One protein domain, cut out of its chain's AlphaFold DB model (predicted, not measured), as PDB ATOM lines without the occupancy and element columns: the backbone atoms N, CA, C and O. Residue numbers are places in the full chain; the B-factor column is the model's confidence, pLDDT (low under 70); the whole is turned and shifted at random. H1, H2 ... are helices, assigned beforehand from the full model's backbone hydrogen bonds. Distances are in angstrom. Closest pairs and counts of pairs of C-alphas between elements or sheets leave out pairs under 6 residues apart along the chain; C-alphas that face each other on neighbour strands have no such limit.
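What this domain is: This is residues 3 to 151 of the 152 residues of an uncharacterized protein of Hyphomicrobium sp. xq (UniProt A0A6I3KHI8). Two long helices, H1 and H7, run much the same way some distance apart, and H3 and H4, end to end, fill the space between them; H2 crosses one end. On the far side of H4, H5 packs on H7, and residues 108 to 115, of which 108 to 110 belong to H6, stick out. The printed part has 149 residues with seven named helices, H1 to H7 in order, and no named strand: all helix, loose, with a radius of gyration of the C-alphas of 19.5 A, and flat, spanning 58 by 43 by 23 A.

How they stand to each other: Start at H1, residues 3 to 36: its residues 16 to 28 touch H4, residues 72 to 88, closest at C-alphas 20 and 77, 5.4 A, a steep tilt of 40 degrees, opposite ways. Its residues 28 to 36 touch H3, residues 57 to 69, at C-alphas 32 and 62, 5.5 A, a shallow tilt of 27 degrees, opposite ways. H4 touches H7, residues 120 to 150, at C-alphas 78 and 125, 4.6 A, while H1 and H7 are apart. H2, residues 38 to 48, touches H7 at C-alphas 46 and 150, 5.4 A, about perpendicular at 81 degrees. H5, residues 93 to 101, touches H7 at C-alphas 100 and 126, 5.5 A; H6, residues 103 to 110, is close to H7 but not clearly touching, 7.2 A between C-alphas 103 and 130. Each O i to N i+4 pair is within hydrogen-bond range in H2 to H7; in H1, 26 of 30.

Where its parts are: Find C-alpha 3 at (283.895, 293.930, 320.675); H1 runs 50.5 A from there. H4 is 24.3 A long. H7 runs 45.0 A to C-alpha 150 at (288.114, 304.379, 260.026).

The domain as a whole: C-alphas 3 and 151 are farthest apart, 63.2 A. The printed part has no cut, and no link is long. Confidence is under 70 at residues 3 to 9, 86, 89 to 118 and 151.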
ATOM      1  N   SER A   3     283.507 294.972 321.645       58.72
ATOM      2  CA  SER A   3     283.895 293.930 320.675       58.72
ATOM      3  C   SER A   3     283.050 293.917 319.396       58.72
ATOM      4  O   SER A   3     283.563 293.536 318.350       58.72
ATOM      5  N   ASN A   4     281.778 294.330 319.456       62.44
ATOM      6  CA  ASN A   4     280.869 294.222 318.306       62.44
ATOM      7  C   ASN A   4     281.082 295.364 317.299       62.44
ATOM      8  O   ASN A   4     281.317 295.100 316.129       62.44
ATOM      9  N   ALA A   5     281.189 296.615 317.762       62.28
ATOM     10  CA  ALA A   5     281.368 297.776 316.879       62.28
ATOM     11  C   ALA A   5     282.675 297.743 316.052       62.28
ATOM     12  O   ALA A   5     282.720 298.192 314.904       62.28
ATOM     13  N   ALA A   6     283.753 297.186 316.613       65.38
ATOM     14  CA  ALA A   6     285.023 297.011 315.903       65.38
ATOM     15  C   ALA A   6     284.980 295.868 314.867       65.38
ATOM     16  O   ALA A   6     285.778 295.858 313.930       65.38
ATOM     17  N   ASN A   7     284.069 294.907 315.036       68.31
ATOM     18  CA  ASN A   7     283.865 293.814 314.089       68.31
ATOM     19  C   ASN A   7     282.967 294.269 312.930       68.31
ATOM     20  O   ASN A   7     283.323 294.076 311.770       68.31
ATOM     21  N   ASP A   8     281.892 294.996 313.243       68.06
ATOM     22  CA  ASP A   8     280.935 295.531 312.267       68.06
ATOM     23  C   ASP A   8     281.606 296.508 311.281       68.06
ATOM     24  O   ASP A   8     281.361 296.480 310.073       68.06
ATOM     25  N   THR A   9     282.533 297.338 311.772       67.88
ATOM     26  CA  THR A   9     283.310 298.275 310.939       67.88
ATOM     27  C   THR A   9     284.296 297.568 310.005       67.88
ATOM     28  O   THR A   9     284.445 297.968 308.846       67.88
ATOM     29  N   LYS A  10     284.947 296.492 310.462       70.69
ATOM     30  CA  LYS A  10     285.824 295.667 309.615       70.69
ATOM     31  C   LYS A  10     285.031 294.925 308.546       70.69
ATOM     32  O   LYS A  10     285.479 294.857 307.401       70.69
ATOM     33  N   GLU A  11     283.862 294.406 308.901       72.94
ATOM     34  CA  GLU A  11     282.997 293.694 307.968       72.94
ATOM     35  C   GLU A  11     282.460 294.628 306.875       72.94
ATOM     36  O   GLU A  11     282.550 294.301 305.689       72.94
ATOM     37  N   ALA A  12     282.009 295.832 307.240       71.75
ATOM     38  CA  ALA A  12     281.574 296.852 306.286       71.75
ATOM     39  C   ALA A  12     282.699 297.256 305.315       71.75
ATOM     40  O   ALA A  12     282.488 297.337 304.102       71.75
ATOM     41  N   HIS A  13     283.919 297.444 305.826       72.69
ATOM     42  CA  HIS A  13     285.081 297.776 304.997       72.69
ATOM     43  C   HIS A  13     285.464 296.643 304.042       72.69
ATOM     44  O   HIS A  13     285.841 296.890 302.895       72.69
ATOM     45  N   ASN A  14     285.349 295.392 304.494       81.12
ATOM     46  CA  ASN A  14     285.632 294.232 303.660       81.12
ATOM     47  C   ASN A  14     284.577 294.065 302.558       81.12
ATOM     48  O   ASN A  14     284.933 293.864 301.399       81.12
ATOM     49  N   ARG A  15     283.290 294.251 302.883       79.75
ATOM     50  CA  ARG A  15     282.197 294.252 301.897       79.75
ATOM     51  C   ARG A  15     282.422 295.310 300.815       79.75
ATOM     52  O   ARG A  15     282.381 294.969 299.641       79.75
ATOM     53  N   LEU A  16     282.772 296.545 301.188       78.00
ATOM     54  CA  LEU A  16     283.083 297.615 300.227       78.00
ATOM     55  C   LEU A  16     284.250 297.258 299.296       78.00
ATOM     56  O   LEU A  16     284.186 297.518 298.097       78.00
ATOM     57  N   ARG A  17     285.311 296.634 299.819       80.88
ATOM     58  CA  ARG A  17     286.442 296.173 298.995       80.88
ATOM     59  C   ARG A  17     286.029 295.080 298.016       80.88
ATOM     60  O   ARG A  17     286.418 295.143 296.853       80.88
ATOM     61  N   VAL A  18     285.240 294.110 298.472       82.75
ATOM     62  CA  VAL A  18     284.746 293.007 297.638       82.75
ATOM     63  C   VAL A  18     283.829 293.540 296.543       82.75
ATOM     64  O   VAL A  18     284.039 293.224 295.377       82.75
ATOM     65  N   THR A  19     282.864 294.401 296.876       79.00
ATOM     66  CA  THR A  19     281.974 295.001 295.875       79.00
ATOM     67  C   THR A  19     282.766 295.847 294.880       79.00
ATOM     68  O   THR A  19     282.543 295.717 293.679       79.00
ATOM     69  N   ALA A  20     283.735 296.652 295.337       81.75
ATOM     70  CA  ALA A  20     284.583 297.447 294.447       81.75
ATOM     71  C   ALA A  20     285.338 296.545 293.474       81.75
ATOM     72  O   ALA A  20     285.348 296.803 292.272       81.75
ATOM     73  N   PHE A  21     285.926 295.460 293.980       85.88
ATOM     74  CA  PHE A  21     286.638 294.492 293.161       85.88
ATOM     75  C   PHE A  21     285.719 293.819 292.139       85.88
ATOM     76  O   PHE A  21     286.037 293.835 290.956       85.88
ATOM     77  N   VAL A  22     284.564 293.296 292.562       87.94
ATOM     78  CA  VAL A  22     283.608 292.610 291.677       87.94
ATOM     79  C   VAL A  22     283.107 293.546 290.579       87.94
ATOM     80  O   VAL A  22     283.145 293.180 289.409       87.94
ATOM     81  N   VAL A  23     282.698 294.770 290.927       84.62
ATOM     82  CA  VAL A  23     282.229 295.758 289.942       84.62
ATOM     83  C   VAL A  23     283.339 296.105 288.951       84.62
ATOM     84  O   VAL A  23     283.107 296.091 287.745       84.62
ATOM     85  N   SER A  24     284.557 296.352 289.440       85.62
ATOM     86  CA  SER A  24     285.712 296.629 288.573       85.62
ATOM     87  C   SER A  24     286.002 295.475 287.636       85.62
ATOM     88  O   SER A  24     286.242 295.690 286.457       85.62
ATOM     89  N   PHE A  25     285.978 294.255 288.166       89.62
ATOM     90  CA  PHE A  25     286.276 293.051 287.417       89.62
ATOM     91  C   PHE A  25     285.241 292.822 286.316       89.62
ATOM     92  O   PHE A  25     285.617 292.573 285.176       89.62
ATOM     93  N   LEU A  26     283.951 292.994 286.616       90.44
ATOM     94  CA  LEU A  26     282.885 292.906 285.618       90.44
ATOM     95  C   LEU A  26     283.036 293.973 284.529       90.44
ATOM     96  O   LEU A  26     282.986 293.640 283.348       90.44
ATOM     97  N   MET A  27     283.280 295.234 284.899       85.69
ATOM     98  CA  MET A  27     283.529 296.298 283.919       85.69
ATOM     99  C   MET A  27     284.757 295.991 283.056       85.69
ATOM    100  O   MET A  27     284.709 296.129 281.838       85.69
ATOM    101  N   TYR A  28     285.843 295.535 283.675       87.69
ATOM    102  CA  TYR A  28     287.082 295.174 282.996       87.69
ATOM    103  C   TYR A  28     286.874 294.033 281.991       87.69
ATOM    104  O   TYR A  28     287.332 294.122 280.853       87.69
ATOM    105  N   LEU A  29     286.112 293.001 282.367       88.81
ATOM    106  CA  LEU A  29     285.735 291.916 281.460       88.81
ATOM    107  C   LEU A  29     284.872 292.399 280.296       88.81
ATOM    108  O   LEU A  29     285.077 291.929 279.182       88.81
ATOM    109  N   ILE A  30     283.946 293.335 280.519       87.94
ATOM    110  CA  ILE A  30     283.145 293.927 279.438       87.94
ATOM    111  C   ILE A  30     284.060 294.661 278.451       87.94
ATOM    112  O   ILE A  30     283.993 294.399 277.253       87.94
ATOM    113  N   PHE A  31     284.958 295.524 278.937       83.75
ATOM    114  CA  PHE A  31     285.870 296.276 278.069       83.75
ATOM    115  C   PHE A  31     286.792 295.373 277.252       83.75
ATOM    116  O   PHE A  31     287.044 295.664 276.085       83.75
ATOM    117  N   ILE A  32     287.275 294.271 277.830       87.00
ATOM    118  CA  ILE A  32     288.079 293.287 277.096       87.00
ATOM    119  C   ILE A  32     287.200 292.492 276.126       87.00
ATOM    120  O   ILE A  32     287.556 292.366 274.956       87.00
ATOM    121  N   GLY A  33     286.048 292.006 276.587       86.38
ATOM    122  CA  GLY A  33     285.120 291.162 275.837       86.38
ATOM    123  C   GLY A  33     284.602 291.815 274.558       86.38
ATOM    124  O   GLY A  33     284.526 291.156 273.526       86.38
ATOM    125  N   VAL A  34     284.342 293.124 274.588       87.12
ATOM    126  CA  VAL A  34     283.900 293.903 273.418       87.12
ATOM    127  C   VAL A  34     284.901 293.835 272.253       87.12
ATOM    128  O   VAL A  34     284.491 293.904 271.100       87.12
ATOM    129  N   ASN A  35     286.197 293.612 272.507       85.44
ATOM    130  CA  ASN A  35     287.197 293.456 271.436       85.44
ATOM    131  C   ASN A  35     287.027 292.163 270.626       85.44
ATOM    132  O   ASN A  35     287.594 292.050 269.544       85.44
ATOM    133  N   PHE A  36     286.270 291.190 271.134       85.94
ATOM    134  CA  PHE A  36     285.983 289.943 270.426       85.94
ATOM    135  C   PHE A  36     284.716 290.023 269.571       85.94
ATOM    136  O   PHE A  36     284.431 289.095 268.814       85.94
ATOM    137  N   ASP A  37     283.975 291.130 269.649       87.06
ATOM    138  CA  ASP A  37     282.853 291.379 268.755       87.06
ATOM    139  C   ASP A  37     283.373 291.565 267.310       87.06
ATOM    140  O   ASP A  37     284.287 292.375 267.083       87.06
ATOM    141  N   PRO A  38     282.827 290.844 266.312       85.06
ATOM    142  CA  PRO A  38     283.223 290.991 264.914       85.06
ATOM    143  C   PRO A  38     283.090 292.420 264.374       85.06
ATOM    144  O   PRO A  38     283.919 292.843 263.566       85.06
ATOM    145  N   ALA A  39     282.084 293.182 264.815       85.25
ATOM    146  CA  ALA A  39     281.876 294.562 264.384       85.25
ATOM    147  C   ALA A  39     283.000 295.478 264.887       85.25
ATOM    148  O   ALA A  39     283.559 296.266 264.122       85.25
ATOM    149  N   VAL A  40     283.390 295.313 266.153       83.75
ATOM    150  CA  VAL A  40     284.495 296.060 266.772       83.75
ATOM    151  C   VAL A  40     285.827 295.655 266.155       83.75
ATOM    152  O   VAL A  40     286.633 296.514 265.798       83.75
ATOM    153  N   THR A  41     286.030 294.354 265.946       85.31
ATOM    154  CA  THR A  41     287.234 293.819 265.300       85.31
ATOM    155  C   THR A  41     287.396 294.394 263.892       85.31
ATOM    156  O   THR A  41     288.489 294.805 263.514       85.31
ATOM    157  N   LYS A  42     286.310 294.494 263.117       84.50
ATOM    158  CA  LYS A  42     286.343 295.083 261.771       84.50
ATOM    159  C   LYS A  42     286.760 296.557 261.797       84.50
ATOM    160  O   LYS A  42     287.592 296.961 260.988       84.50
ATOM    161  N   ALA A  43     286.231 297.339 262.738       83.62
ATOM    162  CA  ALA A  43     286.632 298.735 262.918       83.62
ATOM    163  C   ALA A  43     288.119 298.853 263.302       83.62
ATOM    164  O   ALA A  43     288.855 299.653 262.730       83.62
ATOM    165  N   GLN A  44     288.586 297.999 264.213       84.75
ATOM    166  CA  GLN A  44     289.983 297.931 264.651       84.75
ATOM    167  C   GLN A  44     290.953 297.580 263.514       84.75
ATOM    168  O   GLN A  44     292.004 298.210 263.378       84.75
ATOM    169  N   VAL A  45     290.582 296.616 262.667       86.69
ATOM    170  CA  VAL A  45     291.331 296.260 261.453       86.69
ATOM    171  C   VAL A  45     291.384 297.437 260.477       86.69
ATOM    172  O   VAL A  45     292.432 297.682 259.887       86.69
ATOM    173  N   GLY A  46     290.300 298.208 260.351       81.75
ATOM    174  CA  GLY A  46     290.278 299.427 259.536       81.75
ATOM    175  C   GLY A  46     291.277 300.498 259.990       81.75
ATOM    176  O   GLY A  46     291.771 301.259 259.164       81.75
ATOM    177  N   VAL A  47     291.621 300.535 261.283       81.50
ATOM    178  CA  VAL A  47     292.570 301.509 261.853       81.50
ATOM    179  C   VAL A  47     294.026 301.050 261.734       81.50
ATOM    180  O   VAL A  47     294.884 301.843 261.354       81.50
ATOM    181  N   ALA A  48     294.327 299.803 262.111       83.38
ATOM    182  CA  ALA A  48     295.708 299.333 262.300       83.38
ATOM    183  C   ALA A  48     296.111 298.154 261.394       83.38
ATOM    184  O   ALA A  48     297.228 297.642 261.507       83.38
ATOM    185  N   GLY A  49     295.220 297.724 260.497       82.94
ATOM    186  CA  GLY A  49     295.377 296.522 259.682       82.94
ATOM    187  C   GLY A  49     295.055 295.235 260.447       82.94
ATOM    188  O   GLY A  49     294.777 295.240 261.644       82.94
ATOM    189  N   GLU A  50     295.098 294.096 259.752       87.00
ATOM    190  CA  GLU A  50     294.752 292.787 260.334       87.00
ATOM    191  C   GLU A  50     295.763 292.293 261.376       87.00
ATOM    192  O   GLU A  50     295.414 291.527 262.281       87.00
ATOM    193  N   ARG A  51     297.028 292.709 261.234       88.88
ATOM    194  CA  ARG A  51     298.150 292.241 262.056       88.88
ATOM    195  C   ARG A  51     299.106 293.366 262.480       88.88
ATOM    196  O   ARG A  51     300.251 293.391 262.014       88.88
ATOM    197  N   PRO A  52     298.683 294.295 263.355       85.25
ATOM    198  CA  PRO A  52     299.580 295.298 263.921       85.25
ATOM    199  C   PRO A  52     300.777 294.625 264.607       85.25
ATOM    200  O   PRO A  52     300.615 293.754 265.461       85.25
ATOM    201  N   PHE A  53     301.994 295.001 264.202       86.75
ATOM    202  CA  PHE A  53     303.249 294.425 264.713       86.75
ATOM    203  C   PHE A  53     303.333 292.885 264.620       86.75
ATOM    204  O   PHE A  53     304.010 292.247 265.421       86.75
ATOM    205  N   GLY A  54     302.635 292.271 263.654       87.75
ATOM    206  CA  GLY A  54     302.603 290.814 263.472       87.75
ATOM    207  C   GLY A  54     301.643 290.066 264.409       87.75
ATOM    208  O   GLY A  54     301.524 288.846 264.304       87.75
ATOM    209  N   ILE A  55     300.925 290.774 265.284       89.88
ATOM    210  CA  ILE A  55     299.952 290.214 266.231       89.88
ATOM    211  C   ILE A  55     298.546 290.385 265.643       89.88
ATOM    212  O   ILE A  55     298.261 291.462 265.128       89.88
ATOM    213  N   PRO A  56     297.637 289.389 265.723       89.44
ATOM    214  CA  PRO A  56     296.248 289.567 265.293       89.44
ATOM    215  C   PRO A  56     295.618 290.801 265.946       89.44
ATOM    216  O   PRO A  56     295.699 290.946 267.167       89.44
ATOM    217  N   ALA A  57     294.974 291.665 265.153       86.44
ATOM    218  CA  ALA A  57     294.409 292.934 265.623       86.44
ATOM    219  C   ALA A  57     293.547 292.755 266.879       86.44
ATOM    220  O   ALA A  57     293.715 293.478 267.856       86.44
ATOM    221  N   GLN A  58     292.723 291.709 266.893       87.06
ATOM    222  CA  GLN A  58     291.880 291.336 268.027       87.06
ATOM    223  C   GLN A  58     292.676 291.165 269.332       87.06
ATOM    224  O   GLN A  58     292.324 291.727 270.364       87.06
ATOM    225  N   VAL A  59     293.794 290.432 269.279       87.94
ATOM    226  CA  VAL A  59     294.661 290.172 270.439       87.94
ATOM    227  C   VAL A  59     295.431 291.432 270.830       87.94
ATOM    228  O   VAL A  59     295.544 291.738 272.015       87.94
ATOM    229  N   PHE A  60     295.927 292.183 269.844       90.50
ATOM    230  CA  PHE A  60     296.639 293.436 270.078       90.50
ATOM    231  C   PHE A  60     295.755 294.461 270.797       90.50
ATOM    232  O   PHE A  60     296.145 294.988 271.837       90.50
ATOM    233  N   PHE A  61     294.545 294.705 270.291       89.00
ATOM    234  CA  PHE A  61     293.617 295.667 270.876       89.00
ATOM    235  C   PHE A  61     293.007 295.185 272.189       89.00
ATOM    236  O   PHE A  61     292.849 295.999 273.097       89.00
ATOM    237  N   ALA A  62     292.745 293.883 272.352       89.00
ATOM    238  CA  ALA A  62     292.357 293.328 273.647       89.00
ATOM    239  C   ALA A  62     293.454 293.547 274.703       89.00
ATOM    240  O   ALA A  62     293.154 293.984 275.813       89.00
ATOM    241  N   GLY A  63     294.725 293.310 274.355       90.12
ATOM    242  CA  GLY A  63     295.865 293.560 275.242       90.12
ATOM    243  C   GLY A  63     296.077 295.046 275.540       90.12
ATOM    244  O   GLY A  63     296.278 295.428 276.691       90.12
ATOM    245  N   LEU A  64     295.965 295.902 274.523       90.38
ATOM    246  CA  LEU A  64     296.053 297.350 274.686       90.38
ATOM    247  C   LEU A  64     294.941 297.864 275.609       90.38
ATOM    248  O   LEU A  64     295.223 298.579 276.566       90.38
ATOM    249  N   ASN A  65     293.692 297.457 275.373       89.00
ATOM    250  CA  ASN A  65     292.562 297.838 276.214       89.00
ATOM    251  C   ASN A  65     292.685 297.267 277.630       89.00
ATOM    252  O   ASN A  65     292.383 297.977 278.584       89.00
ATOM    253  N   ALA A  66     293.203 296.053 277.808       88.88
ATOM    254  CA  ALA A  66     293.504 295.517 279.134       88.88
ATOM    255  C   ALA A  66     294.452 296.447 279.919       88.88
ATOM    256  O   ALA A  66     294.176 296.798 281.064       88.88
ATOM    257  N   ILE A  67     295.522 296.934 279.286       90.50
ATOM    258  CA  ILE A  67     296.460 297.874 279.918       90.50
ATOM    259  C   ILE A  67     295.788 299.227 280.182       90.50
ATOM    260  O   ILE A  67     295.875 299.757 281.289       90.50
ATOM    261  N   LEU A  68     295.091 299.779 279.184       89.62
ATOM    262  CA  LEU A  68     294.470 301.100 279.278       89.62
ATOM    263  C   LEU A  68     293.324 301.145 280.293       89.62
ATOM    264  O   LEU A  68     293.147 302.167 280.949       89.62
ATOM    265  N   PHE A  69     292.563 300.067 280.459       87.81
ATOM    266  CA  PHE A  69     291.451 300.005 281.408       87.81
ATOM    267  C   PHE A  69     291.844 299.430 282.771       87.81
ATOM    268  O   PHE A  69     291.039 299.490 283.696       87.81
ATOM    269  N   PHE A  70     293.079 298.953 282.962       88.44
ATOM    270  CA  PHE A  70     293.563 298.507 284.272       88.44
ATOM    271  C   PHE A  70     293.378 299.550 285.392       88.44
ATOM    272  O   PHE A  70     293.004 299.169 286.503       88.44
ATOM    273  N   PRO A  71     293.529 300.869 285.155       87.25
ATOM    274  CA  PRO A  71     293.315 301.856 286.206       87.25
ATOM    275  C   PRO A  71     291.898 301.908 286.798       87.25
ATOM    276  O   PRO A  71     291.693 302.538 287.842       87.25
ATOM    277  N   ILE A  72     290.926 301.215 286.188       85.50
ATOM    278  CA  ILE A  72     289.542 301.141 286.659       85.50
ATOM    279  C   ILE A  72     289.434 300.637 288.103       85.50
ATOM    280  O   ILE A  72     288.594 301.137 288.844       85.50
ATOM    281  N   PHE A  73     290.320 299.735 288.544       86.25
ATOM    282  CA  PHE A  73     290.313 299.192 289.909       86.25
ATOM    283  C   PHE A  73     290.585 300.262 290.980       86.25
ATOM    284  O   PHE A  73     290.001 300.234 292.067       86.25
ATOM    285  N   TRP A  74     291.460 301.231 290.694       85.06
ATOM    286  CA  TRP A  74     291.698 302.351 291.612       85.06
ATOM    287  C   TRP A  74     290.558 303.364 291.575       85.06
ATOM    288  O   TRP A  74     290.204 303.948 292.608       85.06
ATOM    289  N   TRP A  75     289.973 303.557 290.395       83.00
ATOM    290  CA  TRP A  75     288.877 304.490 290.187       83.00
ATOM    291  C   TRP A  75     287.604 304.063 290.931       83.00
ATOM    292  O   TRP A  75     287.067 304.829 291.733       83.00
ATOM    293  N   THR A  76     287.175 302.815 290.763       81.25
ATOM    294  CA  THR A  76     286.011 302.222 291.445       81.25
ATOM    295  C   THR A  76     286.194 302.140 292.958       81.25
ATOM    296  O   THR A  76     285.267 302.446 293.706       81.25
ATOM    297  N   SER A  77     287.393 301.787 293.439       83.00
ATOM    298  CA  SER A  77     287.696 301.784 294.873       83.00
ATOM    299  C   SER A  77     287.524 303.180 295.475       83.00
ATOM    300  O   SER A  77     286.982 303.328 296.571       83.00
ATOM    301  N   SER A  78     287.940 304.215 294.745       82.44
ATOM    302  CA  SER A  78     287.774 305.609 295.165       82.44
ATOM    303  C   SER A  78     286.306 306.041 295.125       82.44
ATOM    304  O   SER A  78     285.830 306.646 296.084       82.44
ATOM    305  N   LEU A  79     285.558 305.636 294.093       78.06
ATOM    306  CA  LEU A  79     284.113 305.863 293.995       78.06
ATOM    307  C   LEU A  79     283.341 305.232 295.159       78.06
ATOM    308  O   LEU A  79     282.488 305.890 295.746       78.06
ATOM    309  N   MET A  80     283.666 303.999 295.547       79.81
ATOM    310  CA  MET A  80     282.994 303.339 296.670       79.81
ATOM    311  C   MET A  80     283.300 303.993 298.015       79.81
ATOM    312  O   MET A  80     282.417 304.068 298.866       79.81
ATOM    313  N   LYS A  81     284.512 304.525 298.212       79.06
ATOM    314  CA  LYS A  81     284.832 305.324 299.409       79.06
ATOM    315  C   LYS A  81     284.010 306.610 299.460       79.06
ATOM    316  O   LYS A  81     283.496 306.958 300.520       79.06
ATOM    317  N   LEU A  82     283.856 307.286 298.323       73.81
ATOM    318  CA  LEU A  82     283.009 308.475 298.218       73.81
ATOM    319  C   LEU A  82     281.535 308.138 298.466       73.81
ATOM    320  O   LEU A  82     280.871 308.857 299.203       73.81
ATOM    321  N   GLN A  83     281.041 307.024 297.921       72.88
ATOM    322  CA  GLN A  83     279.674 306.551 298.143       72.88
ATOM    323  C   GLN A  83     279.414 306.204 299.612       72.88
ATOM    324  O   GLN A  83     278.403 306.619 300.170       72.88
ATOM    325  N   ALA A  84     280.334 305.481 300.254       75.06
ATOM    326  CA  ALA A  84     280.226 305.149 301.670       75.06
ATOM    327  C   ALA A  84     280.191 306.415 302.540       75.06
ATOM    328  O   ALA A  84     279.387 306.503 303.465       75.06
ATOM    329  N   HIS A  85     281.008 307.418 302.210       72.25
ATOM    330  CA  HIS A  85     281.005 308.705 302.903       72.25
ATOM    331  C   HIS A  85     279.720 309.514 302.655       72.25
ATOM    332  O   HIS A  85     279.204 310.130 303.581       72.25
ATOM    333  N   ALA A  86     279.175 309.479 301.434       68.25
ATOM    334  CA  ALA A  86     277.907 310.122 301.086       68.25
ATOM    335  C   ALA A  86     276.740 309.553 301.904       68.25
ATOM    336  O   ALA A  86     275.968 310.307 302.494       68.25
ATOM    337  N   ASN A  87     276.678 308.221 301.996       72.25
ATOM    338  CA  ASN A  87     275.656 307.504 302.754       72.25
ATOM    339  C   ASN A  87     275.732 307.798 304.258       72.25
ATOM    340  O   ASN A  87     274.709 307.795 304.926       72.25
ATOM    341  N   GLN A  88     276.922 308.074 304.799       74.75
ATOM    342  CA  GLN A  88     277.086 308.486 306.200       74.75
ATOM    343  C   GLN A  88     276.615 309.923 306.472       74.75
ATOM    344  O   GLN A  88     276.428 310.289 307.627       74.75
ATOM    345  N   GLN A  89     276.469 310.745 305.433       68.38
ATOM    346  CA  GLN A  89     276.066 312.150 305.532       68.38
ATOM    347  C   GLN A  89     274.622 312.391 305.065       68.38
ATOM    348  O   GLN A  89     274.254 313.548 304.865       68.38
ATOM    349  N   ASP A  90     273.838 311.331 304.824       67.38
ATOM    350  CA  ASP A  90     272.508 311.380 304.192       67.38
ATOM    351  C   ASP A  90     272.478 312.192 302.881       67.38
ATOM    352  O   ASP A  90     271.460 312.752 302.469       67.38
ATOM    353  N   ARG A  91     273.620 312.262 302.187       64.38
ATOM    354  CA  ARG A  91     273.739 312.942 300.896       64.38
ATOM    355  C   ARG A  91     273.506 311.945 299.777       64.38
ATOM    356  O   ARG A  91     273.998 310.818 299.815       64.38
ATOM    357  N   SER A  92     272.804 312.373 298.728       68.44
ATOM    358  CA  SER A  92     272.587 311.499 297.574       68.44
ATOM    359  C   SER A  92     273.924 311.178 296.902       68.44
ATOM    360  O   SER A  92     274.767 312.060 296.708       68.44
ATOM    361  N   PHE A  93     274.118 309.921 296.500       63.16
ATOM    362  CA  PHE A  93     275.309 309.519 295.748       63.16
ATOM    363  C   PHE A  93     275.497 310.373 294.487       63.16
ATOM    364  O   PHE A  93     276.614 310.784 294.185       63.16
ATOM    365  N   ALA A  94     274.396 310.725 293.814       64.50
ATOM    366  CA  ALA A  94     274.407 311.626 292.668       64.50
ATOM    367  C   ALA A  94     274.994 313.003 293.016       64.50
ATOM    368  O   ALA A  94     275.791 313.524 292.247       64.50
ATOM    369  N   SER A  95     274.672 313.569 294.185       61.88
ATOM    370  CA  SER A  95     275.229 314.856 294.622       61.88
ATOM    371  C   SER A  95     276.733 314.786 294.901       61.88
ATOM    372  O   SER A  95     277.467 315.708 294.553       61.88
ATOM    373  N   VAL A  96     277.221 313.675 295.463       63.38
ATOM    374  CA  VAL A  96     278.653 313.486 295.735       63.38
ATOM    375  C   VAL A  96     279.425 313.197 294.453       63.38
ATOM    376  O   VAL A  96     280.507 313.750 294.260       63.38
ATOM    377  N   LEU A  97     278.856 312.414 293.539       63.09
ATOM    378  CA  LEU A  97     279.441 312.165 292.225       63.09
ATOM    379  C   LEU A  97     279.486 313.449 291.389       63.09
ATOM    380  O   LEU A  97     280.532 313.775 290.838       63.09
ATOM    381  N   LEU A  98     278.406 314.239 291.400       63.78
ATOM    382  CA  LEU A  98     278.386 315.586 290.833       63.78
ATOM    383  C   LEU A  98     279.449 316.469 291.486       63.78
ATOM    384  O   LEU A  98     280.195 317.102 290.761       63.78
ATOM    385  N   SER A  99     279.603 316.477 292.815       62.62
ATOM    386  CA  SER A  99     280.660 317.264 293.476       62.62
ATOM    387  C   SER A  99     282.069 316.826 293.063       62.62
ATOM    388  O   SER A  99     282.948 317.659 292.859       62.62
ATOM    389  N   ALA A 100     282.281 315.521 292.859       59.81
ATOM    390  CA  ALA A 100     283.532 314.991 292.343       59.81
ATOM    391  C   ALA A 100     283.759 315.402 290.879       59.81
ATOM    392  O   ALA A 100     284.896 315.652 290.505       59.81
ATOM    393  N   MET A 101     282.708 315.537 290.067       58.75
ATOM    394  CA  MET A 101     282.785 316.057 288.692       58.75
ATOM    395  C   MET A 101     282.953 317.586 288.640       58.75
ATOM    396  O   MET A 101     283.704 318.099 287.814       58.75
ATOM    397  N   TYR A 102     282.323 318.317 289.563       54.78
ATOM    398  CA  TYR A 102     282.466 319.761 289.760       54.78
ATOM    399  C   TYR A 102     283.787 320.140 290.432       54.78
ATOM    400  O   TYR A 102     284.053 321.329 290.586       54.78
ATOM    401  N   THR A 103     284.671 319.183 290.746       54.69
ATOM    402  CA  THR A 103     286.037 319.514 291.172       54.69
ATOM    403  C   THR A 103     286.828 320.314 290.152       54.69
ATOM    404  O   THR A 103     287.869 320.811 290.526       54.69
ATOM    405  N   LEU A 104     286.361 320.539 288.919       47.81
ATOM    406  CA  LEU A 104     286.912 321.595 288.056       47.81
ATOM    407  C   LEU A 104     286.613 323.008 288.580       47.81
ATOM    408  O   LEU A 104     287.511 323.844 288.650       47.81
ATOM    409  N   VAL A 105     285.365 323.256 288.990       49.22
ATOM    410  CA  VAL A 105     284.945 324.503 289.653       49.22
ATOM    411  C   VAL A 105     285.608 324.598 291.026       49.22
ATOM    412  O   VAL A 105     286.077 325.663 291.412       49.22
ATOM    413  N   ASP A 106     285.738 323.463 291.714       48.22
ATOM    414  CA  ASP A 106     286.375 323.369 293.026       48.22
ATOM    415  C   ASP A 106     287.918 323.343 292.973       48.22
ATOM    416  O   ASP A 106     288.569 323.640 293.962       48.22
ATOM    417  N   LEU A 107     288.546 323.043 291.827       44.81
ATOM    418  CA  LEU A 107     289.987 323.246 291.610       44.81
ATOM    419  C   LEU A 107     290.272 324.741 291.481       44.81
ATOM    420  O   LEU A 107     291.279 325.225 291.984       44.81
ATOM    421  N   PHE A 108     289.366 325.466 290.820       42.62
ATOM    422  CA  PHE A 108     289.387 326.925 290.756       42.62
ATOM    423  C   PHE A 108     289.057 327.543 292.129       42.62
ATOM    424  O   PHE A 108     289.681 328.528 292.531       42.62
ATOM    425  N   SER A 109     288.152 326.921 292.897       40.47
ATOM    426  CA  SER A 109     287.870 327.282 294.295       40.47
ATOM    427  C   SER A 109     289.007 326.885 295.248       40.47
ATOM    428  O   SER A 109     289.252 327.581 296.218       40.47
ATOM    429  N   LEU A 110     289.811 325.865 294.943       41.88
ATOM    430  CA  LEU A 110     291.027 325.516 295.692       41.88
ATOM    431  C   LEU A 110     292.064 326.648 295.670       41.88
ATOM    432  O   LEU A 110     292.846 326.772 296.610       41.88
ATOM    433  N   PHE A 111     292.033 327.504 294.642       41.97
ATOM    434  CA  PHE A 111     292.806 328.746 294.595       41.97
ATOM    435  C   PHE A 111     292.085 329.954 295.233       41.97
ATOM    436  O   PHE A 111     292.724 330.985 295.423       41.97
ATOM    437  N   THR A 112     290.790 329.864 295.579       39.84
ATOM    438  CA  THR A 112     289.967 331.026 295.996       39.84
ATOM    439  C   THR A 112     289.004 330.844 297.194       39.84
ATOM    440  O   THR A 112     288.405 331.825 297.622       39.84
ATOM    441  N   SER A 113     288.864 329.672 297.822       36.22
ATOM    442  CA  SER A 113     287.970 329.433 298.974       36.22
ATOM    443  C   SER A 113     288.441 328.213 299.784       36.22
ATOM    444  O   SER A 113     288.390 327.078 299.332       36.22
ATOM    445  N   VAL A 114     289.073 328.386 300.947       46.03
ATOM    446  CA  VAL A 114     288.426 328.496 302.272       46.03
ATOM    447  C   VAL A 114     287.434 327.346 302.551       46.03
ATOM    448  O   VAL A 114     286.321 327.331 302.041       46.03
ATOM    449  N   ARG A 115     287.845 326.440 303.458       41.44
ATOM    450  CA  ARG A 115     287.064 325.378 304.142       41.44
ATOM    451  C   ARG A 115     286.613 324.166 303.313       41.44
ATOM    452  O   ARG A 115     285.424 323.905 303.184       41.44
ATOM    453  N   ASP A 116     287.557 323.307 302.944       52.16
ATOM    454  CA  ASP A 116     287.235 321.893 302.711       52.16
ATOM    455  C   ASP A 116     287.511 321.090 304.001       52.16
ATOM    456  O   ASP A 116     288.640 320.676 304.274       52.16
ATOM    457  N   THR A 117     286.487 320.944 304.853       57.53
ATOM    458  CA  THR A 117     286.525 320.198 306.134       57.53
ATOM    459  C   THR A 117     286.507 318.675 305.957       57.53
ATOM    460  O   THR A 117     286.450 317.939 306.943       57.53
ATOM    461  N   ALA A 118     286.544 318.176 304.719       62.97
ATOM    462  CA  ALA A 118     286.555 316.746 304.448       62.97
ATOM    463  C   ALA A 118     287.878 316.082 304.901       62.97
ATOM    464  O   ALA A 118     288.960 316.653 304.712       62.97
ATOM    465  N   PRO A 119     287.828 314.846 305.442       72.44
ATOM    466  CA  PRO A 119     289.025 314.084 305.790       72.44
ATOM    467  C   PRO A 119     289.977 313.930 304.596       72.44
ATOM    468  O   PRO A 119     289.544 313.774 303.450       72.44
ATOM    469  N   ALA A 120     291.288 313.909 304.855       75.81
ATOM    470  CA  ALA A 120     292.309 313.836 303.805       75.81
ATOM    471  C   ALA A 120     292.128 312.637 302.849       75.81
ATOM    472  O   ALA A 120     292.378 312.763 301.648       75.81
ATOM    473  N   GLU A 121     291.642 311.501 303.356       74.50
ATOM    474  CA  GLU A 121     291.350 310.311 302.549       74.50
ATOM    475  C   GLU A 121     290.228 310.532 301.525       74.50
ATOM    476  O   GLU A 121     290.320 310.041 300.398       74.50
ATOM    477  N   ILE A 122     289.201 311.309 301.883       72.00
ATOM    478  CA  ILE A 122     288.063 311.628 301.010       72.00
ATOM    479  C   ILE A 122     288.497 312.583 299.900       72.00
ATOM    480  O   ILE A 122     288.152 312.367 298.741       72.00
ATOM    481  N   ARG A 123     289.340 313.575 300.215       72.94
ATOM    482  CA  ARG A 123     289.931 314.464 299.197       72.94
ATOM    483  C   ARG A 123     290.781 313.685 298.193       72.94
ATOM    484  O   ARG A 123     290.677 313.907 296.991       72.94
ATOM    485  N   LYS A 124     291.580 312.720 298.668       78.75
ATOM    486  CA  LYS A 124     292.356 311.830 297.792       78.75
ATOM    487  C   LYS A 124     291.443 310.994 296.896       78.75
ATOM    488  O   LYS A 124     291.694 310.918 295.698       78.75
ATOM    489  N   ALA A 125     290.390 310.396 297.454       77.44
ATOM    490  CA  ALA A 125     289.417 309.630 296.676       77.44
ATOM    491  C   ALA A 125     288.735 310.503 295.610       77.44
ATOM    492  O   ALA A 125     288.657 310.093 294.458       77.44
ATOM    493  N   ARG A 126     288.349 311.738 295.957       75.75
ATOM    494  CA  ARG A 126     287.772 312.722 295.029       75.75
ATOM    495  C   ARG A 126     288.713 313.032 293.862       75.75
ATOM    496  O   ARG A 126     288.297 312.938 292.712       75.75
ATOM    497  N   ASN A 127     289.987 313.305 294.144       79.56
ATOM    498  CA  ASN A 127     290.987 313.590 293.111       79.56
ATOM    499  C   ASN A 127     291.244 312.383 292.198       79.56
ATOM    500  O   ASN A 127     291.353 312.553 290.988       79.56
ATOM    501  N   VAL A 128     291.316 311.165 292.749       82.88
ATOM    502  CA  VAL A 128     291.480 309.936 291.949       82.88
ATOM    503  C   VAL A 128     290.245 309.679 291.087       82.88
ATOM    504  O   VAL A 128     290.377 309.319 289.920       82.88
ATOM    505  N   THR A 129     289.043 309.897 291.626       80.81
ATOM    506  CA  THR A 129     287.794 309.787 290.866       80.81
ATOM    507  C   THR A 129     287.753 310.780 289.708       80.81
ATOM    508  O   THR A 129     287.410 310.394 288.589       80.81
ATOM    509  N   PHE A 130     288.153 312.025 289.950       80.06
ATOM    510  CA  PHE A 130     288.215 313.062 288.928       80.06
ATOM    511  C   PHE A 130     289.274 312.770 287.854       80.06
ATOM    512  O   PHE A 130     288.972 312.787 286.662       80.06
ATOM    513  N   ALA A 131     290.496 312.417 288.261       83.00
ATOM    514  CA  ALA A 131     291.560 312.032 287.338       83.00
ATOM    515  C   ALA A 131     291.165 310.812 286.489       83.00
ATOM    516  O   ALA A 131     291.417 310.795 285.288       83.00
ATOM    517  N   GLY A 132     290.492 309.824 287.089       83.06
ATOM    518  CA  GLY A 132     289.959 308.668 286.369       83.06
ATOM    519  C   GLY A 132     288.891 309.045 285.341       83.06
ATOM    520  O   GLY A 132     288.893 308.497 284.242       83.06
ATOM    521  N   PHE A 133     288.034 310.024 285.646       82.56
ATOM    522  CA  PHE A 133     287.060 310.547 284.685       82.56
ATOM    523  C   PHE A 133     287.740 311.261 283.511       82.56
ATOM    524  O   PHE A 133     287.421 310.969 282.363       82.56
ATOM    525  N   LEU A 134     288.706 312.149 283.778       85.62
ATOM    526  CA  LEU A 134     289.474 312.823 282.722       85.62
ATOM    527  C   LEU A 134     290.219 311.825 281.837       85.62
ATOM    528  O   LEU A 134     290.210 311.951 280.614       85.62
ATOM    529  N   TYR A 135     290.832 310.816 282.451       85.38
ATOM    530  CA  TYR A 135     291.505 309.738 281.744       85.38
ATOM    531  C   TYR A 135     290.538 308.970 280.832       85.38
ATOM    532  O   TYR A 135     290.822 308.783 279.651       85.38
ATOM    533  N   PHE A 136     289.364 308.587 281.345       84.31
ATOM    534  CA  PHE A 136     288.339 307.914 280.551       84.31
ATOM    535  C   PHE A 136     287.809 308.796 279.411       84.31
ATOM    536  O   PHE A 136     287.667 308.319 278.289       84.31
ATOM    537  N   ALA A 137     287.569 310.085 279.662       84.81
ATOM    538  CA  ALA A 137     287.130 311.032 278.640       84.81
ATOM    539  C   ALA A 137     288.180 311.205 277.530       84.81
ATOM    540  O   ALA A 137     287.832 311.212 276.352       84.81
ATOM    541  N   ALA A 138     289.464 311.284 277.891       87.94
ATOM    542  CA  ALA A 138     290.560 311.342 276.929       87.94
ATOM    543  C   ALA A 138     290.650 310.056 276.094       87.94
ATOM    544  O   ALA A 138     290.762 310.131 274.872       87.94
ATOM    545  N   LEU A 139     290.536 308.881 276.727       87.69
ATOM    546  CA  LEU A 139     290.476 307.604 276.013       87.69
ATOM    547  C   LEU A 139     289.293 307.551 275.048       87.69
ATOM    548  O   LEU A 139     289.467 307.186 273.888       87.69
ATOM    549  N   ALA A 140     288.103 307.946 275.501       86.25
ATOM    550  CA  ALA A 140     286.913 307.989 274.663       86.25
ATOM    551  C   ALA A 140     287.111 308.931 273.467       86.25
ATOM    552  O   ALA A 140     286.815 308.548 272.342       86.25
ATOM    553  N   ALA A 141     287.679 310.121 273.682       86.94
ATOM    554  CA  ALA A 141     287.984 311.063 272.609       86.94
ATOM    555  C   ALA A 141     288.968 310.475 271.584       86.94
ATOM    556  O   ALA A 141     288.732 310.583 270.382       86.94
ATOM    557  N   VAL A 142     290.035 309.807 272.039       88.25
ATOM    558  CA  VAL A 142     290.985 309.116 271.151       88.25
ATOM    559  C   VAL A 142     290.265 308.058 270.317       88.25
ATOM    560  O   VAL A 142     290.421 308.036 269.098       88.25
ATOM    561  N   TRP A 143     289.433 307.224 270.942       84.62
ATOM    562  CA  TRP A 143     288.684 306.188 270.233       84.62
ATOM    563  C   TRP A 143     287.662 306.753 269.245       84.62
ATOM    564  O   TRP A 143     287.557 306.227 268.142       84.62
ATOM    565  N   ILE A 144     286.970 307.845 269.585       85.56
ATOM    566  CA  ILE A 144     286.049 308.545 268.676       85.56
ATOM    567  C   ILE A 144     286.801 309.071 267.449       85.56
ATOM    568  O   ILE A 144     286.351 308.885 266.323       85.56
ATOM    569  N   VAL A 145     287.972 309.688 267.641       85.50
ATOM    570  CA  VAL A 145     288.799 310.187 266.530       85.50
ATOM    571  C   VAL A 145     289.292 309.039 265.644       85.50
ATOM    572  O   VAL A 145     289.312 309.172 264.419       85.50
ATOM    573  N   LEU A 146     289.679 307.906 266.237       82.31
ATOM    574  CA  LEU A 146     290.094 306.719 265.486       82.31
ATOM    575  C   LEU A 146     288.928 306.083 264.715       82.31
ATOM    576  O   LEU A 146     289.113 305.729 263.555       82.31
ATOM    577  N   ALA A 147     287.738 305.994 265.316       78.12
ATOM    578  CA  ALA A 147     286.529 305.501 264.654       78.12
ATOM    579  C   ALA A 147     286.146 306.387 263.458       78.12
ATOM    580  O   ALA A 147     286.014 305.887 262.341       78.12
ATOM    581  N   ALA A 148     286.136 307.711 263.655       82.56
ATOM    582  CA  ALA A 148     285.875 308.671 262.588       82.56
ATOM    583  C   ALA A 148     286.884 308.547 261.430       82.56
ATOM    584  O   ALA A 148     286.511 308.660 260.264       82.56
ATOM    585  N   ARG A 149     288.162 308.270 261.729       77.88
ATOM    586  CA  ARG A 149     289.191 308.003 260.706       77.88
ATOM    587  C   ARG A 149     288.986 306.683 259.965       77.88
ATOM    588  O   ARG A 149     289.333 306.607 258.792       77.88
ATOM    589  N   ALA A 150     288.444 305.669 260.630       71.25
ATOM    590  CA  ALA A 150     288.114 304.379 260.026       71.25
ATOM    591  C   ALA A 150     286.803 304.403 259.217       71.25
ATOM    592  O   ALA A 150     286.475 303.407 258.574       71.25
ATOM    593  N   GLY A 151     286.065 305.519 259.238       69.62
ATOM    594  CA  GLY A 151     284.778 305.657 258.557       69.62
ATOM    595  C   GLY A 151     283.635 304.915 259.252       69.62
ATOM    596  O   GLY A 151     282.698 304.490 258.575       69.62
TER     597      GLY A 151